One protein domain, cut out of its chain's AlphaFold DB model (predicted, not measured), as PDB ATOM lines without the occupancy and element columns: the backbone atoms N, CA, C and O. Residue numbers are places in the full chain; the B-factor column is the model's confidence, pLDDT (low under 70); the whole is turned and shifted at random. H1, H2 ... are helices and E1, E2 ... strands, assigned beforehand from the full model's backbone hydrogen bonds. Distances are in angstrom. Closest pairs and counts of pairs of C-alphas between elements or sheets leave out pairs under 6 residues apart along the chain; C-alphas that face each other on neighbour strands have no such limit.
ATOM      1  N   LYS A  32     -11.936  31.361  31.172       93.69
ATOM      2  CA  LYS A  32     -12.725  31.823  32.310       93.69
ATOM      3  C   LYS A  32     -11.804  32.592  33.248       93.69
ATOM      4  O   LYS A  32     -10.768  32.069  33.652       93.69
ATOM      5  N   VAL A  33     -12.200  33.818  33.569       93.69
ATOM      6  CA  VAL A  33     -11.531  34.669  34.554       93.69
ATOM      7  C   VAL A  33     -12.434  34.784  35.773       93.69
ATOM      8  O   VAL A  33     -13.599  35.162  35.632       93.69
ATOM      9  N   THR A  34     -11.923  34.444  36.952       96.12
ATOM     10  CA  THR A  34     -12.642  34.570  38.229       96.12
ATOM     11  C   THR A  34     -11.819  35.351  39.242       96.12
ATOM     12  O   THR A  34     -10.643  35.637  39.015       96.12
ATOM     13  N   ASP A  35     -12.467  35.729  40.346       95.50
ATOM     14  CA  ASP A  35     -11.810  36.318  41.520       95.50
ATOM     15  C   ASP A  35     -11.003  37.585  41.196       95.50
ATOM     16  O   ASP A  35      -9.975  37.867  41.803       95.50
ATOM     17  N   PHE A  36     -11.476  38.348  40.205       93.38
ATOM     18  CA  PHE A  36     -10.834  39.580  39.774       93.38
ATOM     19  C   PHE A  36     -10.973  40.664  40.842       93.38
ATOM     20  O   PHE A  36     -12.078  41.125  41.136       93.38
ATOM     21  N   ALA A  37      -9.837  41.109  41.369       92.75
ATOM     22  CA  ALA A  37      -9.734  42.263  42.242       92.75
ATOM     23  C   ALA A  37      -8.554  43.133  41.804       92.75
ATOM     24  O   ALA A  37      -7.431  42.654  41.658       92.75
ATOM     25  N   ALA A  38      -8.818  44.422  41.613       91.12
ATOM     26  CA  ALA A  38      -7.817  45.423  41.284       91.12
ATOM     27  C   ALA A  38      -7.970  46.608  42.234       91.12
ATOM     28  O   ALA A  38      -9.082  47.096  42.455       91.12
ATOM     29  N   PHE A  39      -6.854  47.076  42.774       90.81
ATOM     30  CA  PHE A  39      -6.788  48.297  43.555       90.81
ATOM     31  C   PHE A  39      -5.708  49.195  42.968       90.81
ATOM     32  O   PHE A  39      -4.541  48.812  42.899       90.81
ATOM     33  N   GLU A  40      -6.098  50.393  42.553       89.62
ATOM     34  CA  GLU A  40      -5.185  51.395  42.026       89.62
ATOM     35  C   GLU A  40      -4.976  52.476  43.076       89.62
ATOM     36  O   GLU A  40      -5.920  53.150  43.492       89.62
ATOM     37  N   ALA A  41      -3.739  52.589  43.554       90.12
ATOM     38  CA  ALA A  41      -3.396  53.570  44.565       90.12
ATOM     39  C   ALA A  41      -3.446  54.987  43.991       90.12
ATOM     40  O   ALA A  41      -2.904  55.256  42.918       90.12
ATOM     41  N   ASP A  42      -4.040  55.900  44.757       87.62
ATOM     42  CA  ASP A  42      -3.915  57.330  44.513       87.62
ATOM     43  C   ASP A  42      -2.450  57.751  44.756       87.62
ATOM     44  O   ASP A  42      -1.947  57.566  45.872       87.62
ATOM     45  N   PRO A  43      -1.749  58.309  43.749       83.69
ATOM     46  CA  PRO A  43      -0.348  58.702  43.884       83.69
ATOM     47  C   PRO A  43      -0.122  59.857  44.871       83.69
ATOM     48  O   PRO A  43       1.025  60.126  45.223       83.69
ATOM     49  N   TYR A  44      -1.178  60.548  45.309       87.62
ATOM     50  CA  TYR A  44      -1.102  61.646  46.275       87.62
ATOM     51  C   TYR A  44      -1.292  61.194  47.731       87.62
ATOM     52  O   TYR A  44      -1.176  62.017  48.642       87.62
ATOM     53  N   ILE A  45      -1.583  59.911  47.970       89.56
ATOM     54  CA  ILE A  45      -1.728  59.349  49.315       89.56
ATOM     55  C   ILE A  45      -0.452  58.598  49.690       89.56
ATOM     56  O   ILE A  45      -0.142  57.537  49.143       89.56
ATOM     57  N   ASP A  46       0.264  59.123  50.684       89.31
ATOM     58  CA  ASP A  46       1.491  58.503  51.174       89.31
ATOM     59  C   ASP A  46       1.255  57.064  51.643       89.31
ATOM     60  O   ASP A  46       0.371  56.759  52.446       89.31
ATOM     61  N   GLY A  47       2.094  56.157  51.142       86.50
ATOM     62  CA  GLY A  47       2.066  54.745  51.511       86.50
ATOM     63  C   GLY A  47       1.006  53.902  50.797       86.50
ATOM     64  O   GLY A  47       1.022  52.682  50.982       86.50
ATOM     65  N   ALA A  48       0.136  54.493  49.968       88.56
ATOM     66  CA  ALA A  48      -0.818  53.735  49.166       88.56
ATOM     67  C   ALA A  48      -0.086  52.832  48.154       88.56
ATOM     68  O   ALA A  48       0.922  53.214  47.557       88.56
ATOM     69  N   LYS A  49      -0.575  51.598  47.989       91.44
ATOM     70  CA  LYS A  49       0.026  50.589  47.108       91.44
ATOM     71  C   LYS A  49      -1.037  49.939  46.253       91.44
ATOM     72  O   LYS A  49      -2.016  49.436  46.794       91.44
ATOM     73  N   SER A  50      -0.807  49.910  44.953       91.62
ATOM     74  CA  SER A  50      -1.666  49.224  44.004       91.62
ATOM     75  C   SER A  50      -1.490  47.708  44.091       91.62
ATOM     76  O   SER A  50      -0.413  47.233  44.457       91.62
ATOM     77  N   ASN A  51      -2.513  46.941  43.720       91.94
ATOM     78  CA  ASN A  51      -2.424  45.489  43.555       91.94
ATOM     79  C   ASN A  51      -3.455  44.965  42.549       91.94
ATOM     80  O   ASN A  51      -4.428  45.637  42.216       91.94
ATOM     81  N   LEU A  52      -3.216  43.757  42.051       91.50
ATOM     82  CA  LEU A  52      -4.109  43.076  41.123       91.50
ATOM     83  C   LEU A  52      -4.050  41.578  41.393       91.50
ATOM     84  O   LEU A  52      -2.966  41.014  41.528       91.50
ATOM     85  N   THR A  53      -5.200  40.925  41.435       92.88
ATOM     86  CA  THR A  53      -5.286  39.470  41.479       92.88
ATOM     87  C   THR A  53      -6.471  38.983  40.665       92.88
ATOM     88  O   THR A  53      -7.503  39.648  40.593       92.88
ATOM     89  N   PHE A  54      -6.292  37.849  40.001       94.38
ATOM     90  CA  PHE A  54      -7.363  37.108  39.355       94.38
ATOM     91  C   PHE A  54      -6.901  35.681  39.077       94.38
ATOM     92  O   PHE A  54      -5.702  35.381  39.039       94.38
ATOM     93  N   HIS A  55      -7.869  34.810  38.841       95.62
ATOM     94  CA  HIS A  55      -7.644  33.435  38.441       95.62
ATOM     95  C   HIS A  55      -8.047  33.239  36.978       95.62
ATOM     96  O   HIS A  55      -9.064  33.775  36.530       95.62
ATOM     97  N   VAL A  56      -7.257  32.467  36.234       94.31
ATOM     98  CA  VAL A  56      -7.535  32.106  34.841       94.31
ATOM     99  C   VAL A  56      -7.579  30.598  34.712       94.31
ATOM    100  O   VAL A  56      -6.636  29.915  35.113       94.31
ATOM    101  N   SER A  57      -8.620  30.098  34.050       93.88
ATOM    102  CA  SER A  57      -8.712  28.697  33.647       93.88
ATOM    103  C   SER A  57      -9.029  28.555  32.157       93.88
ATOM    104  O   SER A  57      -9.966  29.179  31.642       93.88
ATOM    105  N   ASP A  58      -8.284  27.682  31.486       91.56
ATOM    106  CA  ASP A  58      -8.605  27.131  30.174       91.56
ATOM    107  C   ASP A  58      -9.212  25.742  30.376       91.56
ATOM    108  O   ASP A  58      -8.557  24.844  30.895       91.56
ATOM    109  N   THR A  59     -10.480  25.580  30.002       89.00
ATOM    110  CA  THR A  59     -11.236  24.331  30.184       89.00
ATOM    111  C   THR A  59     -11.402  23.562  28.877       89.00
ATOM    112  O   THR A  59     -12.281  22.704  28.769       89.00
ATOM    113  N   ARG A  60     -10.643  23.918  27.833       86.12
ATOM    114  CA  ARG A  60     -10.717  23.217  26.551       86.12
ATOM    115  C   ARG A  60     -10.130  21.809  26.710       86.12
ATOM    116  O   ARG A  60      -9.008  21.700  27.202       86.12
ATOM    117  N   PRO A  61     -10.831  20.762  26.237       84.06
ATOM    118  CA  PRO A  61     -10.323  19.398  26.279       84.06
ATOM    119  C   PRO A  61      -8.935  19.262  25.641       84.06
ATOM    120  O   PRO A  61      -8.759  19.649  24.482       84.06
ATOM    121  N   GLY A  62      -7.973  18.710  26.382       82.38
ATOM    122  CA  GLY A  62      -6.583  18.513  25.944       82.38
ATOM    123  C   GLY A  62      -5.679  19.744  26.073       82.38
ATOM    124  O   GLY A  62      -4.521  19.690  25.668       82.38
ATOM    125  N   PHE A  63      -6.187  20.853  26.610       83.88
ATOM    126  CA  PHE A  63      -5.419  22.069  26.890       83.88
ATOM    127  C   PHE A  63      -5.685  22.582  28.308       83.88
ATOM    128  O   PHE A  63      -5.436  23.752  28.588       83.88
ATOM    129  N   GLU A  64      -6.204  21.751  29.204       89.44
ATOM    130  CA  GLU A  64      -6.615  22.162  30.537       89.44
ATOM    131  C   GLU A  64      -5.448  22.786  31.302       89.44
ATOM    132  O   GLU A  64      -4.367  22.207  31.426       89.44
ATOM    133  N   ALA A  65      -5.650  24.008  31.785       90.38
ATOM    134  CA  ALA A  65      -4.641  24.716  32.555       90.38
ATOM    135  C   ALA A  65      -5.280  25.794  33.416       90.38
ATOM    136  O   ALA A  65      -6.221  26.465  32.997       90.38
ATOM    137  N   GLU A  66      -4.713  25.996  34.598       93.44
ATOM    138  CA  GLU A  66      -5.182  26.984  35.559       93.44
ATOM    139  C   GLU A  66      -4.010  27.672  36.262       93.44
ATOM    140  O   GLU A  66      -2.996  27.047  36.616       93.44
ATOM    141  N   THR A  67      -4.140  28.980  36.459       93.44
ATOM    142  CA  THR A  67      -3.107  29.794  37.099       93.44
ATOM    143  C   THR A  67      -3.703  31.010  37.794       93.44
ATOM    144  O   THR A  67      -4.737  31.534  37.378       93.44
ATOM    145  N   ASN A  68      -3.020  31.468  38.840       93.25
ATOM    146  CA  ASN A  68      -3.294  32.755  39.457       93.25
ATOM    147  C   ASN A  68      -2.347  33.793  38.863       93.25
ATOM    148  O   ASN A  68      -1.159  33.538  38.644       93.25
ATOM    149  N   CYS A  69      -2.877  34.979  38.621       90.62
ATOM    150  CA  CYS A  69      -2.118  36.115  38.138       90.62
ATOM    151  C   CYS A  69      -2.159  37.170  39.239       90.62
ATOM    152  O   CYS A  69      -3.238  37.612  39.637       90.62
ATOM    153  N   VAL A  70      -0.990  37.521  39.775       89.62
ATOM    154  CA  VAL A  70      -0.876  38.390  40.949       89.62
ATOM    155  C   VAL A  70       0.153  39.480  40.685       89.62
ATOM    156  O   VAL A  70       1.320  39.199  40.416       89.62
ATOM    157  N   VAL A  71      -0.280  40.729  40.824       89.00
ATOM    158  CA  VAL A  71       0.605  41.866  41.067       89.00
ATOM    159  C   VAL A  71       0.576  42.125  42.573       89.00
ATOM    160  O   VAL A  71      -0.446  42.595  43.086       89.00
ATOM    161  N   PRO A  72       1.661  41.814  43.306       88.19
ATOM    162  CA  PRO A  72       1.727  42.110  44.729       88.19
ATOM    163  C   PRO A  72       1.698  43.624  44.967       88.19
ATOM    164  O   PRO A  72       1.957  44.415  44.060       88.19
ATOM    165  N   ASN A  73       1.429  44.019  46.213       91.00
ATOM    166  CA  ASN A  73       1.372  45.424  46.611       91.00
ATOM    167  C   ASN A  73       2.596  46.206  46.118       91.00
ATOM    168  O   ASN A  73       3.728  45.943  46.533       91.00
ATOM    169  N   THR A  74       2.348  47.202  45.277       87.31
ATOM    170  CA  THR A  74       3.382  47.945  44.567       87.31
ATOM    171  C   THR A  74       3.095  49.440  44.558       87.31
ATOM    172  O   THR A  74       1.944  49.862  44.534       87.31
ATOM    173  N   TYR A  75       4.147  50.255  44.573       86.56
ATOM    174  CA  TYR A  75       4.026  51.713  44.448       86.56
ATOM    175  C   TYR A  75       3.824  52.168  42.996       86.56
ATOM    176  O   TYR A  75       3.617  53.349  42.737       86.56
ATOM    177  N   PHE A  76       3.906  51.246  42.037       83.56
ATOM    178  CA  PHE A  76       3.689  51.556  40.632       83.56
ATOM    179  C   PHE A  76       2.197  51.565  40.280       83.56
ATOM    180  O   PHE A  76       1.375  50.863  40.872       83.56
ATOM    181  N   ASN A  77       1.864  52.355  39.264       83.44
ATOM    182  CA  ASN A  77       0.544  52.359  38.649       83.44
ATOM    183  C   ASN A  77       0.257  50.992  37.987       83.44
ATOM    184  O   ASN A  77       1.144  50.429  37.336       83.44
ATOM    185  N   LEU A  78      -0.965  50.456  38.127       83.94
ATOM    186  CA  LEU A  78      -1.306  49.134  37.582       83.94
ATOM    187  C   LEU A  78      -1.205  49.066  36.058       83.94
ATOM    188  O   LEU A  78      -0.771  48.048  35.512       83.94
ATOM    189  N   HIS A  79      -1.552  50.143  35.360       81.19
ATOM    190  CA  HIS A  79      -1.399  50.214  33.910       81.19
ATOM    191  C   HIS A  79       0.071  50.125  33.498       81.19
ATOM    192  O   HIS A  79       0.397  49.442  32.531       81.19
ATOM    193  N   ALA A  80       0.967  50.748  34.269       76.06
ATOM    194  CA  ALA A  80       2.404  50.684  34.020       76.06
ATOM    195  C   ALA A  80       2.995  49.309  34.367       76.06
ATOM    196  O   ALA A  80       3.840  48.796  33.635       76.06
ATOM    197  N   ILE A  81       2.552  48.693  35.467       72.94
ATOM    198  CA  ILE A  81       3.132  47.432  35.939       72.94
ATOM    199  C   ILE A  81       2.588  46.210  35.199       72.94
ATOM    200  O   ILE A  81       3.313  45.233  35.055       72.94
ATOM    201  N   SER A  82       1.365  46.260  34.661       68.00
ATOM    202  CA  SER A  82       0.824  45.156  33.854       68.00
ATOM    203  C   SER A  82       1.596  44.935  32.547       68.00
ATOM    204  O   SER A  82       1.558  43.843  31.995       68.00
ATOM    205  N   ALA A  83       2.361  45.932  32.085       64.81
ATOM    206  CA  ALA A  83       3.305  45.778  30.978       64.81
ATOM    207  C   ALA A  83       4.629  45.096  31.389       64.81
ATOM    208  O   ALA A  83       5.384  44.666  30.523       64.81
ATOM    209  N   LEU A  84       4.924  45.027  32.694       61.28
ATOM    210  CA  LEU A  84       6.143  44.442  33.273       61.28
ATOM    211  C   LEU A  84       5.893  43.081  33.945       61.28
ATOM    212  O   LEU A  84       6.826  42.299  34.105       61.28
ATOM    213  N   PHE A  85       4.652  42.813  34.359       62.09
ATOM    214  CA  PHE A  85       4.182  41.540  34.913       62.09
ATOM    215  C   PHE A  85       3.279  40.866  33.887       62.09
ATOM    216  O   PHE A  85       2.082  40.694  34.087       62.09
ATOM    217  N   ASP A  86       3.871  40.512  32.760       63.84
ATOM    218  CA  ASP A  86       3.202  39.906  31.618       63.84
ATOM    219  C   ASP A  86       2.977  38.397  31.779       63.84
ATOM    220  O   ASP A  86       2.390  37.786  30.891       63.84
ATOM    221  N   VAL A  87       3.397  37.786  32.895       67.56
ATOM    222  CA  VAL A  87       3.252  36.343  33.137       67.56
ATOM    223  C   VAL A  87       2.618  36.062  34.498       67.56
ATOM    224  O   VAL A  87       3.019  36.622  35.519       67.56
ATOM    225  N   CYS A  88       1.626  35.174  34.502       80.88
ATOM    226  CA  CYS A  88       1.009  34.645  35.720       80.88
ATOM    227  C   CYS A  88       1.984  33.730  36.488       80.88
ATOM    228  O   CYS A  88       3.050  33.387  35.978       80.88
ATOM    229  N   GLU A  89       1.647  33.323  37.718       82.38
ATOM    230  CA  GLU A  89       2.575  32.615  38.624       82.38
ATOM    231  C   GLU A  89       3.256  31.393  37.981       82.38
ATOM    232  O   GLU A  89       4.445  31.151  38.191       82.38
ATOM    233  N   LYS A  90       2.505  30.648  37.164       81.12
ATOM    234  CA  LYS A  90       2.969  29.449  36.458       81.12
ATOM    235  C   LYS A  90       3.418  29.799  35.040       81.12
ATOM    236  O   LYS A  90       2.628  29.711  34.093       81.12
ATOM    237  N   LYS A  91       4.684  30.198  34.890       76.75
ATOM    238  CA  LYS A  91       5.261  30.607  33.595       76.75
ATOM    239  C   LYS A  91       5.163  29.515  32.533       76.75
ATOM    240  O   LYS A  91       4.953  29.816  31.367       76.75
ATOM    241  N   GLU A  92       5.251  28.256  32.942       78.62
ATOM    242  CA  GLU A  92       5.153  27.082  32.080       78.62
ATOM    243  C   GLU A  92       3.799  26.946  31.373       78.62
ATOM    244  O   GLU A  92       3.711  26.239  30.375       78.62
ATOM    245  N   LEU A  93       2.740  27.605  31.859       81.56
ATOM    246  CA  LEU A  93       1.405  27.547  31.255       81.56
ATOM    247  C   LEU A  93       1.180  28.602  30.160       81.56
ATOM    248  O   LEU A  93       0.129  28.574  29.509       81.56
ATOM    249  N   ASP A  94       2.163  29.484  29.940       84.69
ATOM    250  CA  ASP A  94       2.178  30.554  28.934       84.69
ATOM    251  C   ASP A  94       0.971  31.504  28.996       84.69
ATOM    252  O   ASP A  94       0.558  32.071  27.979       84.69
ATOM    253  N   PHE A  95       0.374  31.683  30.177       88.31
ATOM    254  CA  PHE A  95      -0.647  32.708  30.376       88.31
ATOM    255  C   PHE A  95      -0.001  34.075  30.558       88.31
ATOM    256  O   PHE A  95       0.856  34.268  31.422       88.31
ATOM    257  N   SER A  96      -0.479  35.024  29.760       88.50
ATOM    258  CA  SER A  96      -0.122  36.433  29.834       88.50
ATOM    259  C   SER A  96      -1.364  37.297  29.933       88.50
ATOM    260  O   SER A  96      -2.463  36.891  29.541       88.50
ATOM    261  N   TYR A  97      -1.206  38.501  30.465       88.88
ATOM    262  CA  TYR A  97      -2.314  39.432  30.593       88.88
ATOM    263  C   TYR A  97      -1.867  40.878  30.409       88.88
ATOM    264  O   TYR A  97      -0.688  41.200  30.506       88.88
ATOM    265  N   SER A  98      -2.835  41.747  30.140       88.00
ATOM    266  CA  SER A  98      -2.664  43.196  30.181       88.00
ATOM    267  C   SER A  98      -3.854  43.839  30.884       88.00
ATOM    268  O   SER A  98      -4.996  43.398  30.724       88.00
ATOM    269  N   TYR A  99      -3.587  44.879  31.674       88.06
ATOM    270  CA  TYR A  99      -4.610  45.623  32.405       88.06
ATOM    271  C   TYR A  99      -4.600  47.094  31.979       88.06
ATOM    272  O   TYR A  99      -3.632  47.826  32.195       88.06
ATOM    273  N   GLY A 100      -5.689  47.529  31.349       85.25
ATOM    274  CA  GLY A 100      -5.836  48.871  30.793       85.25
ATOM    275  C   GLY A 100      -7.140  49.541  31.212       85.25
ATOM    276  O   GLY A 100      -7.950  48.971  31.936       85.25
ATOM    277  N   LEU A 101      -7.369  50.748  30.692       81.06
ATOM    278  CA  LEU A 101      -8.593  51.527  30.932       81.06
ATOM    279  C   LEU A 101      -9.876  50.790  30.524       81.06
ATOM    280  O   LEU A 101     -10.942  51.030  31.077       81.06
ATOM    281  N   THR A 102      -9.782  49.902  29.533       82.62
ATOM    282  CA  THR A 102     -10.907  49.113  29.020       82.62
ATOM    283  C   THR A 102     -11.090  47.782  29.752       82.62
ATOM    284  O   THR A 102     -12.025  47.048  29.438       82.62
ATOM    285  N   GLY A 103     -10.224  47.470  30.724       84.06
ATOM    286  CA  GLY A 103     -10.293  46.270  31.552       84.06
ATOM    287  C   GLY A 103      -9.107  45.319  31.377       84.06
ATOM    288  O   GLY A 103      -8.014  45.701  30.951       84.06
ATOM    289  N   LEU A 104      -9.341  44.062  31.753       88.62
ATOM    290  CA  LEU A 104      -8.364  42.978  31.722       88.62
ATOM    291  C   LEU A 104      -8.454  42.204  30.403       88.62
ATOM    292  O   LEU A 104      -9.523  41.732  30.017       88.62
ATOM    293  N   THR A 105      -7.314  42.007  29.749       89.06
ATOM    294  CA  THR A 105      -7.174  41.067  28.632       89.06
ATOM    295  C   THR A 105      -6.271  39.922  29.053       89.06
ATOM    296  O   THR A 105      -5.185  40.158  29.572       89.06
ATOM    297  N   VAL A 106      -6.692  38.685  28.790       89.62
ATOM    298  CA  VAL A 106      -5.905  37.475  29.057       89.62
ATOM    299  C   VAL A 106      -5.615  36.762  27.746       89.62
ATOM    300  O   VAL A 106      -6.473  36.660  26.866       89.62
ATOM    301  N   ARG A 107      -4.386  36.275  27.604       88.12
ATOM    302  CA  ARG A 107      -3.895  35.564  26.427       88.12
ATOM    303  C   ARG A 107      -3.130  34.332  26.885       88.12
ATOM    304  O   ARG A 107      -2.592  34.289  27.987       88.12
ATOM    305  N   ARG A 108      -3.056  33.334  26.012       86.38
ATOM    306  CA  ARG A 108      -2.243  32.142  26.233       86.38
ATOM    307  C   ARG A 108      -1.400  31.855  25.001       86.38
ATOM    308  O   ARG A 108      -1.893  32.021  23.882       86.38
ATOM    309  N   GLY A 109      -0.152  31.441  25.208       80.62
ATOM    310  CA  GLY A 109       0.720  30.954  24.140       80.62
ATOM    311  C   GLY A 109       0.087  29.796  23.361       80.62
ATOM    312  O   GLY A 109      -0.667  28.986  23.903       80.62
TER     313      GLY A 109
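This is residues 32 to 109 of the 114 residues of an uncharacterized protein of Byssothecium circinans (UniProt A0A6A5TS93). Two antiparallel sheets lie face to face as a small sandwich: a long three-stranded sheet, E1, E2 and E3, and a shorter hairpin, E4 and E5, that covers part of one of its faces with its strands crossed at 44 degrees. The four-residue helix H1 and a long stretch with no named element, residues 82 to 94, lead from the larger sheet to the smaller, and the turns of the larger sheet's two hairpins make the ends of the long axis. The printed part has 78 residues, with one named helix and five named strands in the order E1 E2 E3 H1 E4 E5, and is mostly strand. The whole is compact, with a radius of gyration of the C-alphas of 13.3 A, yet a rod in outline, spanning 48 by 19 by 18 A.

E1, residues 32 to 39, begins with C-alpha 32 at (-12.725, 31.823, 32.310), measures 20.8 A and bends by 58 degrees at residue 35. E2, residues 50 to 58, measures 27.0 A. E3, residues 65 to 74, is the longest strand by residues and measures 27.4 A. H1, residues 78 to 81, measures 5.0 A, with C-alpha 78 at (-1.306, 49.134, 37.582). E4, residues 95 to 100, measures 17.0 A. E5, residues 103 to 108, measures 17.1 A and ends with C-alpha 108 at (-2.243, 32.142, 26.233).

E1, E2 and E3 form a meander, each strand the antiparallel neighbour of the one before, with E1 and E3 as edge strands. E1 and E2 are a hairpin at 179 degrees, with N 34 and O 55 3.0 A apart, within hydrogen-bond range. E2 and E3 are a hairpin at 177 degrees, with N 56 and O 67 within range at 2.9 A. H1 only grazes this sheet; the closest C-alphas of E2 and H1 are those of Ser 50 and Leu 78, 6.4 A apart. H1 is too short for any O i to N i+4 pair, and its one O i to N i+3 pair is within range. The closest C-alphas of H1 and E4 are those of His 79 and Gly 100, at 5.6 A. E4 and E5 are a hairpin at 161 degrees, with N 98 and O 105 within range at 2.9 A. Across the sandwich, the closest C-alphas of E3 and E4 are those of Thr 67 and Phe 95, 7.7 A apart. E1 and E5 are near each other, with 6 pairs of C-alphas within 10 A, while E3 and E5 are apart.

The two C-alphas farthest apart are those of Tyr 44 and Gly 62, at 48.0 A. The printed part has no cut. The link from H1 to E4, 13 residues, is long. Residues 82 to 87 have pLDDT under 70; the mean of the printed part is 86.0.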